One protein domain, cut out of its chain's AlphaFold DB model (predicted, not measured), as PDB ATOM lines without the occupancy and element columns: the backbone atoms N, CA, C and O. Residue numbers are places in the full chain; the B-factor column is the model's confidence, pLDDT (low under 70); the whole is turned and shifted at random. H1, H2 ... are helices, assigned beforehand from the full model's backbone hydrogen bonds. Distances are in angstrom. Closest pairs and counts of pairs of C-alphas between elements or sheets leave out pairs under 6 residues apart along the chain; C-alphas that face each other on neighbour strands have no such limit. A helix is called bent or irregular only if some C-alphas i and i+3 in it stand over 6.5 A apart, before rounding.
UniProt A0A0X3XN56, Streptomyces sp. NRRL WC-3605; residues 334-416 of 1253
ATOM      1  N   GLY A 334     124.417 155.519  17.053       77.75
ATOM      2  CA  GLY A 334     123.632 155.635  18.286       77.75
ATOM      3  C   GLY A 334     123.158 157.065  18.547       77.75
ATOM      4  O   GLY A 334     121.976 157.276  18.829       77.75
ATOM      5  N   ASP A 335     124.043 158.044  18.361       81.62
ATOM      6  CA  ASP A 335     123.725 159.463  18.538       81.62
ATOM      7  C   ASP A 335     122.692 159.930  17.506       81.62
ATOM      8  O   ASP A 335     121.750 160.644  17.846       81.62
ATOM      9  N   ARG A 336     122.797 159.458  16.252       86.94
ATOM     10  CA  ARG A 336     121.814 159.752  15.186       86.94
ATOM     11  C   ARG A 336     120.416 159.281  15.545       86.94
ATOM     12  O   ARG A 336     119.437 159.965  15.257       86.94
ATOM     13  N   LEU A 337     120.315 158.112  16.170       87.25
ATOM     14  CA  LEU A 337     119.037 157.533  16.568       87.25
ATOM     15  C   LEU A 337     118.416 158.303  17.744       87.25
ATOM     16  O   LEU A 337     117.205 158.527  17.760       87.25
ATOM     17  N   ALA A 338     119.245 158.762  18.686       87.25
ATOM     18  CA  ALA A 338     118.814 159.633  19.778       87.25
ATOM     19  C   ALA A 338     118.351 161.011  19.270       87.25
ATOM     20  O   ALA A 338     117.304 161.505  19.693       87.25
ATOM     21  N   GLU A 339     119.088 161.605  18.329       89.94
ATOM     22  CA  GLU A 339     118.733 162.879  17.697       89.94
ATOM     23  C   GLU A 339     117.435 162.772  16.887       89.94
ATOM     24  O   GLU A 339     116.559 163.629  17.000       89.94
ATOM     25  N   TYR A 340     117.269 161.683  16.128       91.44
ATOM     26  CA  TYR A 340     116.033 161.378  15.409       91.44
ATOM     27  C   TYR A 340     114.829 161.322  16.355       91.44
ATOM     28  O   TYR A 340     113.808 161.952  16.082       91.44
ATOM     29  N   ALA A 341     114.950 160.603  17.475       90.44
ATOM     30  CA  ALA A 341     113.879 160.496  18.464       90.44
ATOM     31  C   ALA A 341     113.533 161.862  19.077       90.44
ATOM     32  O   ALA A 341     112.357 162.210  19.170       90.44
ATOM     33  N   ARG A 342     114.543 162.675  19.412       91.38
ATOM     34  CA  ARG A 342     114.331 164.027  19.952       91.38
ATOM     35  C   ARG A 342     113.608 164.934  18.960       91.38
ATOM     36  O   ARG A 342     112.682 165.646  19.345       91.38
ATOM     37  N   ALA A 343     114.023 164.908  17.695       93.50
ATOM     38  CA  ALA A 343     113.372 165.672  16.639       93.50
ATOM     39  C   ALA A 343     111.920 165.216  16.442       93.50
ATOM     40  O   ALA A 343     111.020 166.048  16.347       93.50
ATOM     41  N   LEU A 344     111.679 163.902  16.452       92.94
ATOM     42  CA  LEU A 344     110.345 163.328  16.315       92.94
ATOM     43  C   LEU A 344     109.411 163.776  17.447       92.94
ATOM     44  O   LEU A 344     108.301 164.230  17.171       92.94
ATOM     45  N   ASP A 345     109.875 163.708  18.697       92.31
ATOM     46  CA  ASP A 345     109.118 164.154  19.870       92.31
ATOM     47  C   ASP A 345     108.806 165.657  19.808       92.31
ATOM     48  O   ASP A 345     107.674 166.068  20.074       92.31
ATOM     49  N   ALA A 346     109.786 166.480  19.420       94.12
ATOM     50  CA  ALA A 346     109.618 167.928  19.304       94.12
ATOM     51  C   ALA A 346     108.587 168.305  18.226       94.12
ATOM     52  O   ALA A 346     107.673 169.091  18.490       94.12
ATOM     53  N   PHE A 347     108.679 167.706  17.033       94.88
ATOM     54  CA  PHE A 347     107.719 167.954  15.954       94.88
ATOM     55  C   PHE A 347     106.318 167.435  16.294       94.88
ATOM     56  O   PHE A 347     105.333 168.127  16.033       94.88
ATOM     57  N   ALA A 348     106.212 166.256  16.915       92.62
ATOM     58  CA  ALA A 348     104.933 165.684  17.335       92.62
ATOM     59  C   ALA A 348     104.237 166.563  18.385       92.62
ATOM     60  O   ALA A 348     103.042 166.845  18.263       92.62
ATOM     61  N   ALA A 349     104.994 167.052  19.374       92.00
ATOM     62  CA  ALA A 349     104.488 167.957  20.400       92.00
ATOM     63  C   ALA A 349     103.988 169.284  19.811       92.00
ATOM     64  O   ALA A 349     102.924 169.758  20.208       92.00
ATOM     65  N   LEU A 350     104.724 169.857  18.852       91.25
ATOM     66  CA  LEU A 350     104.357 171.119  18.209       91.25
ATOM     67  C   LEU A 350     103.116 170.982  17.313       91.25
ATOM     68  O   LEU A 350     102.215 171.813  17.385       91.25
ATOM     69  N   LEU A 351     103.053 169.930  16.491       89.44
ATOM     70  CA  LEU A 351     101.951 169.706  15.547       89.44
ATOM     71  C   LEU A 351     100.711 169.062  16.196       89.44
ATOM     72  O   LEU A 351      99.664 168.952  15.562       89.44
ATOM     73  N   GLY A 352     100.809 168.613  17.452       87.81
ATOM     74  CA  GLY A 352      99.717 167.930  18.149       87.81
ATOM     75  C   GLY A 352      99.387 166.547  17.574       87.81
ATOM     76  O   GLY A 352      98.265 166.060  17.733       87.81
ATOM     77  N   HIS A 353     100.349 165.911  16.903       85.31
ATOM     78  CA  HIS A 353     100.220 164.567  16.341       85.31
ATOM     79  C   HIS A 353     100.790 163.512  17.304       85.31
ATOM     80  O   HIS A 353     101.731 163.799  18.044       85.31
ATOM     81  N   PRO A 354     100.241 162.283  17.338       83.75
ATOM     82  CA  PRO A 354     100.853 161.201  18.102       83.75
ATOM     83  C   PRO A 354     102.227 160.854  17.520       83.75
ATOM     84  O   PRO A 354     102.405 160.876  16.303       83.75
ATOM     85  N   VAL A 355     103.180 160.506  18.388       82.75
ATOM     86  CA  VAL A 355     104.501 160.031  17.957       82.75
ATOM     87  C   VAL A 355     104.324 158.738  17.144       82.75
ATOM     88  O   VAL A 355     103.723 157.788  17.662       82.75
ATOM     89  N   PRO A 356     104.827 158.691  15.898       76.69
ATOM     90  CA  PRO A 356     104.770 157.525  15.034       76.69
ATOM     91  C   PRO A 356     105.297 156.257  15.693       76.69
ATOM     92  O   PRO A 356     106.309 156.272  16.391       76.69
ATOM     93  N   SER A 357     104.653 155.125  15.406       67.56
ATOM     94  CA  SER A 357     105.187 153.808  15.799       67.56
ATOM     95  C   SER A 357     106.293 153.304  14.860       67.56
ATOM     96  O   SER A 357     106.914 152.272  15.126       67.56
ATOM     97  N   THR A 358     106.536 154.011  13.752       65.69
ATOM     98  CA  THR A 358     107.567 153.673  12.767       65.69
ATOM     99  C   THR A 358     108.965 153.823  13.353       65.69
ATOM    100  O   THR A 358     109.315 154.876  13.882       65.69
ATOM    101  N   ALA A 359     109.781 152.775  13.211       67.31
ATOM    102  CA  ALA A 359     111.193 152.822  13.565       67.31
ATOM    103  C   ALA A 359     111.945 153.857  12.712       67.31
ATOM    104  O   ALA A 359     111.543 154.158  11.583       67.31
ATOM    105  N   ALA A 360     113.065 154.359  13.244       77.12
ATOM    106  CA  ALA A 360     114.013 155.136  12.456       77.12
ATOM    107  C   ALA A 360     114.368 154.371  11.163       77.12
ATOM    108  O   ALA A 360     114.400 153.137  11.179       77.12
ATOM    109  N   PRO A 361     114.639 155.064  10.042       79.44
ATOM    110  CA  PRO A 361     115.023 154.409   8.796       79.44
ATOM    111  C   PRO A 361     116.162 153.403   9.016       79.44
ATOM    112  O   PRO A 361     117.160 153.759   9.635       79.44
ATOM    113  N   ASP A 362     116.076 152.194   8.447       70.94
ATOM    114  CA  ASP A 362     117.099 151.137   8.630       70.94
ATOM    115  C   ASP A 362     118.528 151.611   8.294       70.94
ATOM    116  O   ASP A 362     119.516 151.117   8.830       70.94
ATOM    117  N   ALA A 363     118.641 152.610   7.415       78.50
ATOM    118  CA  ALA A 363     119.894 153.230   6.999       78.50
ATOM    119  C   ALA A 363     120.316 154.454   7.843       78.50
ATOM    120  O   ALA A 363     121.173 155.201   7.383       78.50
ATOM    121  N   ILE A 364     119.735 154.712   9.025       82.31
ATOM    122  CA  ILE A 364     120.041 155.906   9.849       82.31
ATOM    123  C   ILE A 364     121.536 156.017  10.207       82.31
ATOM    124  O   ILE A 364     122.068 157.114  10.343       82.31
ATOM    125  N   GLY A 365     122.240 154.883  10.279       76.69
ATOM    126  CA  GLY A 365     123.687 154.827  10.499       76.69
ATOM    127  C   GLY A 365     124.558 155.090   9.263       76.69
ATOM    128  O   GLY A 365     125.775 155.034   9.381       76.69
ATOM    129  N   SER A 366     123.988 155.332   8.078       79.56
ATOM    130  CA  SER A 366     124.780 155.572   6.864       79.56
ATOM    131  C   SER A 366     125.204 157.038   6.721       79.56
ATOM    132  O   SER A 366     124.548 157.935   7.253       79.56
ATOM    133  N   ALA A 367     126.256 157.288   5.933       73.25
ATOM    134  CA  ALA A 367     126.839 158.621   5.708       73.25
ATOM    135  C   ALA A 367     125.839 159.693   5.211       73.25
ATOM    136  O   ALA A 367     126.037 160.895   5.353       73.25
ATOM    137  N   ARG A 368     124.690 159.274   4.664       77.56
ATOM    138  CA  ARG A 368     123.609 160.187   4.248       77.56
ATOM    139  C   ARG A 368     123.030 161.015   5.405       77.56
ATOM    140  O   ARG A 368     122.354 161.998   5.145       77.56
ATOM    141  N   TYR A 369     123.207 160.560   6.646       83.12
ATOM    142  CA  TYR A 369     122.665 161.172   7.862       83.12
ATOM    143  C   TYR A 369     123.755 161.805   8.733       83.12
ATOM    144  O   TYR A 369     123.526 162.068   9.910       83.12
ATOM    145  N   ASP A 370     124.935 162.066   8.166       79.38
ATOM    146  CA  ASP A 370     126.022 162.766   8.868       79.38
ATOM    147  C   ASP A 370     125.645 164.226   9.198       79.38
ATOM    148  O   ASP A 370     126.222 164.867  10.082       79.38
ATOM    149  N   ARG A 371     124.638 164.767   8.500       86.06
ATOM    150  CA  ARG A 371     124.095 166.104   8.737       86.06
ATOM    151  C   ARG A 371     122.847 166.024   9.600       86.06
ATOM    152  O   ARG A 371     121.909 165.286   9.298       86.06
ATOM    153  N   VAL A 372     122.789 166.883  10.614       89.06
ATOM    154  CA  VAL A 372     121.636 166.969  11.521       89.06
ATOM    155  C   VAL A 372     120.345 167.326  10.777       89.06
ATOM    156  O   VAL A 372     119.289 166.782  11.092       89.06
ATOM    157  N   LEU A 373     120.432 168.148   9.723       91.25
ATOM    158  CA  LEU A 373     119.275 168.486   8.891       91.25
ATOM    159  C   LEU A 373     118.635 167.247   8.240       91.25
ATOM    160  O   LEU A 373     117.412 167.152   8.204       91.25
ATOM    161  N   ASP A 374     119.436 166.289   7.767       90.19
ATOM    162  CA  ASP A 374     118.931 165.073   7.115       90.19
ATOM    163  C   ASP A 374     118.229 164.148   8.131       90.19
ATOM    164  O   ASP A 374     117.223 163.504   7.815       90.19
ATOM    165  N   VAL A 375     118.719 164.125   9.378       91.31
ATOM    166  CA  VAL A 375     118.099 163.403  10.502       91.31
ATOM    167  C   VAL A 375     116.765 164.045  10.896       91.31
ATOM    168  O   VAL A 375     115.752 163.349  11.001       91.31
ATOM    169  N   HIS A 376     116.735 165.370  11.061       93.56
ATOM    170  CA  HIS A 376     115.517 166.117  11.400       93.56
ATOM    171  C   HIS A 376     114.468 166.022  10.286       93.56
ATOM    172  O   HIS A 376     113.298 165.765  10.569       93.56
ATOM    173  N   ALA A 377     114.877 166.126   9.017       93.94
ATOM    174  CA  ALA A 377     113.993 165.941   7.870       93.94
ATOM    175  C   ALA A 377     113.385 164.529   7.832       93.94
ATOM    176  O   ALA A 377     112.212 164.378   7.498       93.94
ATOM    177  N   ALA A 378     114.138 163.491   8.215       91.88
ATOM    178  CA  ALA A 378     113.609 162.129   8.309       91.88
ATOM    179  C   ALA A 378     112.563 161.969   9.413       91.88
ATOM    180  O   ALA A 378     111.566 161.274   9.196       91.88
ATOM    181  N   ALA A 379     112.772 162.599  10.571       93.12
ATOM    182  CA  ALA A 379     111.803 162.588  11.664       93.12
ATOM    183  C   ALA A 379     110.515 163.320  11.262       93.12
ATOM    184  O   ALA A 379     109.424 162.756  11.366       93.12
ATOM    185  N   LEU A 380     110.645 164.528  10.705       93.62
ATOM    186  CA  LEU A 380     109.503 165.315  10.244       93.62
ATOM    187  C   LEU A 380     108.733 164.600   9.126       93.62
ATOM    188  O   LEU A 380     107.512 164.494   9.187       93.62
ATOM    189  N   ALA A 381     109.432 164.056   8.127       91.25
ATOM    190  CA  ALA A 381     108.789 163.336   7.037       91.25
ATOM    191  C   ALA A 381     108.032 162.093   7.533       91.25
ATOM    192  O   ALA A 381     106.963 161.788   7.007       91.25
ATOM    193  N   ALA A 382     108.565 161.363   8.522       89.00
ATOM    194  CA  ALA A 382     107.885 160.200   9.099       89.00
ATOM    195  C   ALA A 382     106.570 160.595   9.784       89.00
ATOM    196  O   ALA A 382     105.541 159.968   9.541       89.00
ATOM    197  N   LEU A 383     106.597 161.678  10.565       90.19
ATOM    198  CA  LEU A 383     105.413 162.223  11.226       90.19
ATOM    199  C   LEU A 383     104.343 162.676  10.221       90.19
ATOM    200  O   LEU A 383     103.167 162.340  10.367       90.19
ATOM    201  N   LEU A 384     104.750 163.412   9.184       88.88
ATOM    202  CA  LEU A 384     103.829 163.933   8.174       88.88
ATOM    203  C   LEU A 384     103.244 162.828   7.279       88.88
ATOM    204  O   LEU A 384     102.082 162.917   6.881       88.88
ATOM    205  N   ASP A 385     104.015 161.783   6.965       86.38
ATOM    206  CA  ASP A 385     103.524 160.631   6.197       86.38
ATOM    207  C   ASP A 385     102.435 159.862   6.959       86.38
ATOM    208  O   ASP A 385     101.432 159.468   6.364       86.38
ATOM    209  N   GLU A 386     102.590 159.680   8.276       84.19
ATOM    210  CA  GLU A 386     101.579 159.008   9.102       84.19
ATOM    211  C   GLU A 386     100.295 159.841   9.237       84.19
ATOM    212  O   GLU A 386      99.192 159.291   9.240       84.19
ATOM    213  N   ALA A 387     100.418 161.171   9.268       80.00
ATOM    214  CA  ALA A 387      99.276 162.082   9.274       80.00
ATOM    215  C   ALA A 387      98.510 162.117   7.931       80.00
ATOM    216  O   ALA A 387      97.336 162.497   7.910       80.00
ATOM    217  N   ALA A 388      99.136 161.706   6.818       77.00
ATOM    218  CA  ALA A 388      98.564 161.750   5.467       77.00
ATOM    219  C   ALA A 388      98.809 160.450   4.653       77.00
ATOM    220  O   ALA A 388      99.474 160.486   3.614       77.00
ATOM    221  N   PRO A 389      98.224 159.302   5.057       63.88
ATOM    222  CA  PRO A 389      98.568 157.974   4.526       63.88
ATOM    223  C   PRO A 389      98.153 157.716   3.065       63.88
ATOM    224  O   PRO A 389      98.682 156.805   2.431       63.88
ATOM    225  N   ASP A 390      97.232 158.509   2.506       60.41
ATOM    226  CA  ASP A 390      96.803 158.396   1.101       60.41
ATOM    227  C   ASP A 390      97.823 159.003   0.107       60.41
ATOM    228  O   ASP A 390      97.680 158.856  -1.112       60.41
ATOM    229  N   ALA A 391      98.872 159.670   0.601       58.00
ATOM    230  CA  ALA A 391      99.988 160.164  -0.199       58.00
ATOM    231  C   ALA A 391     101.071 159.075  -0.306       58.00
ATOM    232  O   ALA A 391     101.762 158.775   0.660       58.00
ATOM    233  N   ALA A 392     101.229 158.451  -1.476       47.94
ATOM    234  CA  ALA A 392     102.188 157.358  -1.666       47.94
ATOM    235  C   ALA A 392     103.637 157.762  -1.282       47.94
ATOM    236  O   ALA A 392     104.180 158.686  -1.898       47.94
ATOM    237  N   PRO A 393     104.327 157.050  -0.365       58.59
ATOM    238  CA  PRO A 393     105.724 157.332  -0.054       58.59
ATOM    239  C   PRO A 393     106.621 156.638  -1.087       58.59
ATOM    240  O   PRO A 393     107.099 155.523  -0.886       58.59
ATOM    241  N   ALA A 394     106.819 157.272  -2.244       57.72
ATOM    242  CA  ALA A 394     107.661 156.715  -3.310       57.72
ATOM    243  C   ALA A 394     109.149 157.093  -3.174       57.72
ATOM    244  O   ALA A 394     110.016 156.400  -3.709       57.72
ATOM    245  N   ARG A 395     109.469 158.195  -2.478       71.56
ATOM    246  CA  ARG A 395     110.831 158.750  -2.415       71.56
ATOM    247  C   ARG A 395     111.588 158.285  -1.172       71.56
ATOM    248  O   ARG A 395     111.058 158.292  -0.069       71.56
ATOM    249  N   ARG A 396     112.857 157.901  -1.358       74.88
ATOM    250  CA  ARG A 396     113.762 157.481  -0.267       74.88
ATOM    251  C   ARG A 396     114.443 158.652   0.450       74.88
ATOM    252  O   ARG A 396     114.906 158.470   1.579       74.88
ATOM    253  N   ASP A 397     114.526 159.803  -0.211       85.25
ATOM    254  CA  ASP A 397     115.157 161.015   0.308       85.25
ATOM    255  C   ASP A 397     114.205 161.761   1.270       85.25
ATOM    256  O   ASP A 397     113.064 162.042   0.882       85.25
ATOM    257  N   PRO A 398     114.623 162.055   2.517       88.31
ATOM    258  CA  PRO A 398     113.785 162.738   3.496       88.31
ATOM    259  C   PRO A 398     113.417 164.175   3.120       88.31
ATOM    260  O   PRO A 398     112.263 164.560   3.292       88.31
ATOM    261  N   LEU A 399     114.357 164.958   2.582       89.44
ATOM    262  CA  LEU A 399     114.109 166.351   2.206       89.44
ATOM    263  C   LEU A 399     113.136 166.420   1.030       89.44
ATOM    264  O   LEU A 399     112.169 167.178   1.079       89.44
ATOM    265  N   LEU A 400     113.288 165.549   0.029       89.25
ATOM    266  CA  LEU A 400     112.329 165.488  -1.081       89.25
ATOM    267  C   LEU A 400     110.928 165.042  -0.642       89.25
ATOM    268  O   LEU A 400     109.947 165.432  -1.278       89.25
ATOM    269  N   ARG A 401     110.817 164.230   0.419       89.69
ATOM    270  CA  ARG A 401     109.523 163.897   1.035       89.69
ATOM    271  C   ARG A 401     108.921 165.108   1.733       89.69
ATOM    272  O   ARG A 401     107.747 165.394   1.508       89.69
ATOM    273  N   VAL A 402     109.708 165.844   2.522       92.81
ATOM    274  CA  VAL A 402     109.265 167.112   3.131       92.81
ATOM    275  C   VAL A 402     108.802 168.092   2.050       92.81
ATOM    276  O   VAL A 402     107.720 168.652   2.181       92.81
ATOM    277  N   LEU A 403     109.522 168.211   0.928       91.94
ATOM    278  CA  LEU A 403     109.119 169.055  -0.203       91.94
ATOM    279  C   LEU A 403     107.774 168.631  -0.824       91.94
ATOM    280  O   LEU A 403     107.011 169.468  -1.300       91.94
ATOM    281  N   ASP A 404     107.444 167.337  -0.825       89.06
ATOM    282  CA  ASP A 404     106.135 166.871  -1.298       89.06
ATOM    283  C   ASP A 404     104.998 167.231  -0.332       89.06
ATOM    284  O   ASP A 404     103.873 167.477  -0.776       89.06
ATOM    285  N   HIS A 405     105.274 167.275   0.975       90.12
ATOM    286  CA  HIS A 405     104.339 167.816   1.969       90.12
ATOM    287  C   HIS A 405     104.188 169.330   1.818       90.12
ATOM    288  O   HIS A 405     103.064 169.827   1.806       90.12
ATOM    289  N   GLU A 406     105.296 170.032   1.593       92.06
ATOM    290  CA  GLU A 406     105.340 171.469   1.325       92.06
ATOM    291  C   GLU A 406     104.444 171.839   0.127       92.06
ATOM    292  O   GLU A 406     103.528 172.652   0.248       92.06
ATOM    293  N   ARG A 407     104.594 171.136  -1.007       89.81
ATOM    294  CA  ARG A 407     103.757 171.307  -2.211       89.81
ATOM    295  C   ARG A 407     102.267 171.072  -1.968       89.81
ATOM    296  O   ARG A 407     101.422 171.717  -2.592       89.81
ATOM    297  N   ARG A 408     101.919 170.124  -1.096       87.06
ATOM    298  CA  ARG A 408     100.517 169.872  -0.724       87.06
ATOM    299  C   ARG A 408      99.962 171.023   0.104       87.06
ATOM    300  O   ARG A 408      98.826 171.434  -0.129       87.06
ATOM    301  N   HIS A 409     100.777 171.577   0.994       87.94
ATOM    302  CA  HIS A 409     100.414 172.756   1.760       87.94
ATOM    303  C   HIS A 409     100.237 173.983   0.847       87.94
ATOM    304  O   HIS A 409      99.223 174.665   0.951       87.94
ATOM    305  N   TRP A 410     101.118 174.187  -0.143       90.62
ATOM    306  CA  TRP A 410     100.956 175.215  -1.186       90.62
ATOM    307  C   TRP A 410      99.613 175.112  -1.915       90.62
ATOM    308  O   TRP A 410      98.908 176.105  -2.084       90.62
ATOM    309  N   ALA A 411      99.225 173.901  -2.324       86.06
ATOM    310  CA  ALA A 411      97.945 173.676  -2.990       86.06
ATOM    311  C   ALA A 411      96.741 173.985  -2.080       86.06
ATOM    312  O   ALA A 411      95.724 174.486  -2.565       86.06
ATOM    313  N   ALA A 412      96.851 173.710  -0.778       84.81
ATOM    314  CA  ALA A 412      95.802 173.994   0.197       84.81
ATOM    315  C   ALA A 412      95.671 175.499   0.501       84.81
ATOM    316  O   ALA A 412      94.554 176.017   0.552       84.81
ATOM    317  N   THR A 413      96.789 176.214   0.653       87.56
ATOM    318  CA  THR A 413      96.813 177.646   1.009       87.56
ATOM    319  C   THR A 413      96.566 178.578  -0.174       87.56
ATOM    320  O   THR A 413      96.130 179.710   0.026       87.56
ATOM    321  N   ALA A 414      96.749 178.112  -1.411       85.31
ATOM    322  CA  ALA A 414      96.406 178.881  -2.607       85.31
ATOM    323  C   ALA A 414      94.890 179.178  -2.704       85.31
ATOM    324  O   ALA A 414      94.485 180.252  -3.152       85.31
ATOM    325  N   VAL A 415      94.036 178.259  -2.228       82.50
ATOM    326  CA  VAL A 415      92.568 178.372  -2.331       82.50
ATOM    327  C   VAL A 415      92.011 179.594  -1.571       82.50
ATOM    328  O   VAL A 415      91.270 180.369  -2.183       82.50
ATOM    329  N   PRO A 416      92.368 179.839  -0.289       83.25
ATOM    330  CA  PRO A 416      91.994 181.064   0.427       83.25
ATOM    331  C   PRO A 416      92.407 182.379  -0.253       83.25
ATOM    332  O   PRO A 416      91.754 183.397  -0.040       83.25
TER     333      PRO A 416
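What this domain is: This is residues 334 to 416 of the 1253 residues of a protein of Streptomyces sp. NRRL WC-3605 (UniProt A0A0X3XN56). What does this domain look like? Three helices are stacked in layers, with H2 in the middle, H1 crossing it on one side and H3 setting out from it on the other side, so placed that H1 and H3 do not meet each other. The far end of H3, residues 409 to 416, sticks out from the body, and residues 352 to 371 fold back from the end of H1 to the start of H2. What is it made of, and how large is it? The printed part has 83 residues with three named helices, in the order H1, H2, H3, and no named strand; the class is all helix. It is compact, with a radius of gyration of the C-alphas of 13.0 A, and elongated, spanning 44 by 24 by 20 A.

Where its parts are: Where does the first helix lie? H1 is residues 334 to 351, 26.0 A from first to last C-alpha, and C-alpha 334 is at (123.632, 155.635, 18.286). Where is the second? H2 is residues 372 to 387, 23.0 A long, and C-alpha 372 is at (121.636, 166.969, 11.521). Where does the last one end? H3 is residues 398 to 416, 28.6 A long, and C-alpha 416 is at (91.994, 181.064, 0.427). H3 is neither bent nor irregular, but only just: C-alphas 412 and 415 are 6.0 A apart.

How they stand to each other: How does H1 stand to H2? They touch, and their closest C-alphas, those of Leu 344 and Ala 379, are 4.9 A apart. They run the same way at a steep tilt of 47 degrees. How does H3 stand to the others? H3 touches H2 with residues 398 to 405 alone; the closest C-alphas of the two, those of Ala 378 and Pro 398, are 4.9 A apart. H2 and H3 run the same way at a steep tilt of 53 degrees, while H1 and H3 are apart. What do the N and O atoms show? In H1 and H2 every O i to N i+4 pair is within hydrogen-bond range, and in H3 13 of 15 are.

The domain as a whole: How far does it reach? The two C-alphas farthest apart, those of Gly 334 and Pro 416, are 44.3 A apart. Without residues 409 to 416, which stand free, the body spans 31 by 25 by 18 A. Is the printed part continuous? It has no cut; the link from H1 to H2, 20 residues, is long, and the link from H2 to H3, 10 residues, is short. Where is the model's confidence low? The mean pLDDT of the printed part is 83.7, and residues 357 to 359 and 389 to 394 are under 70.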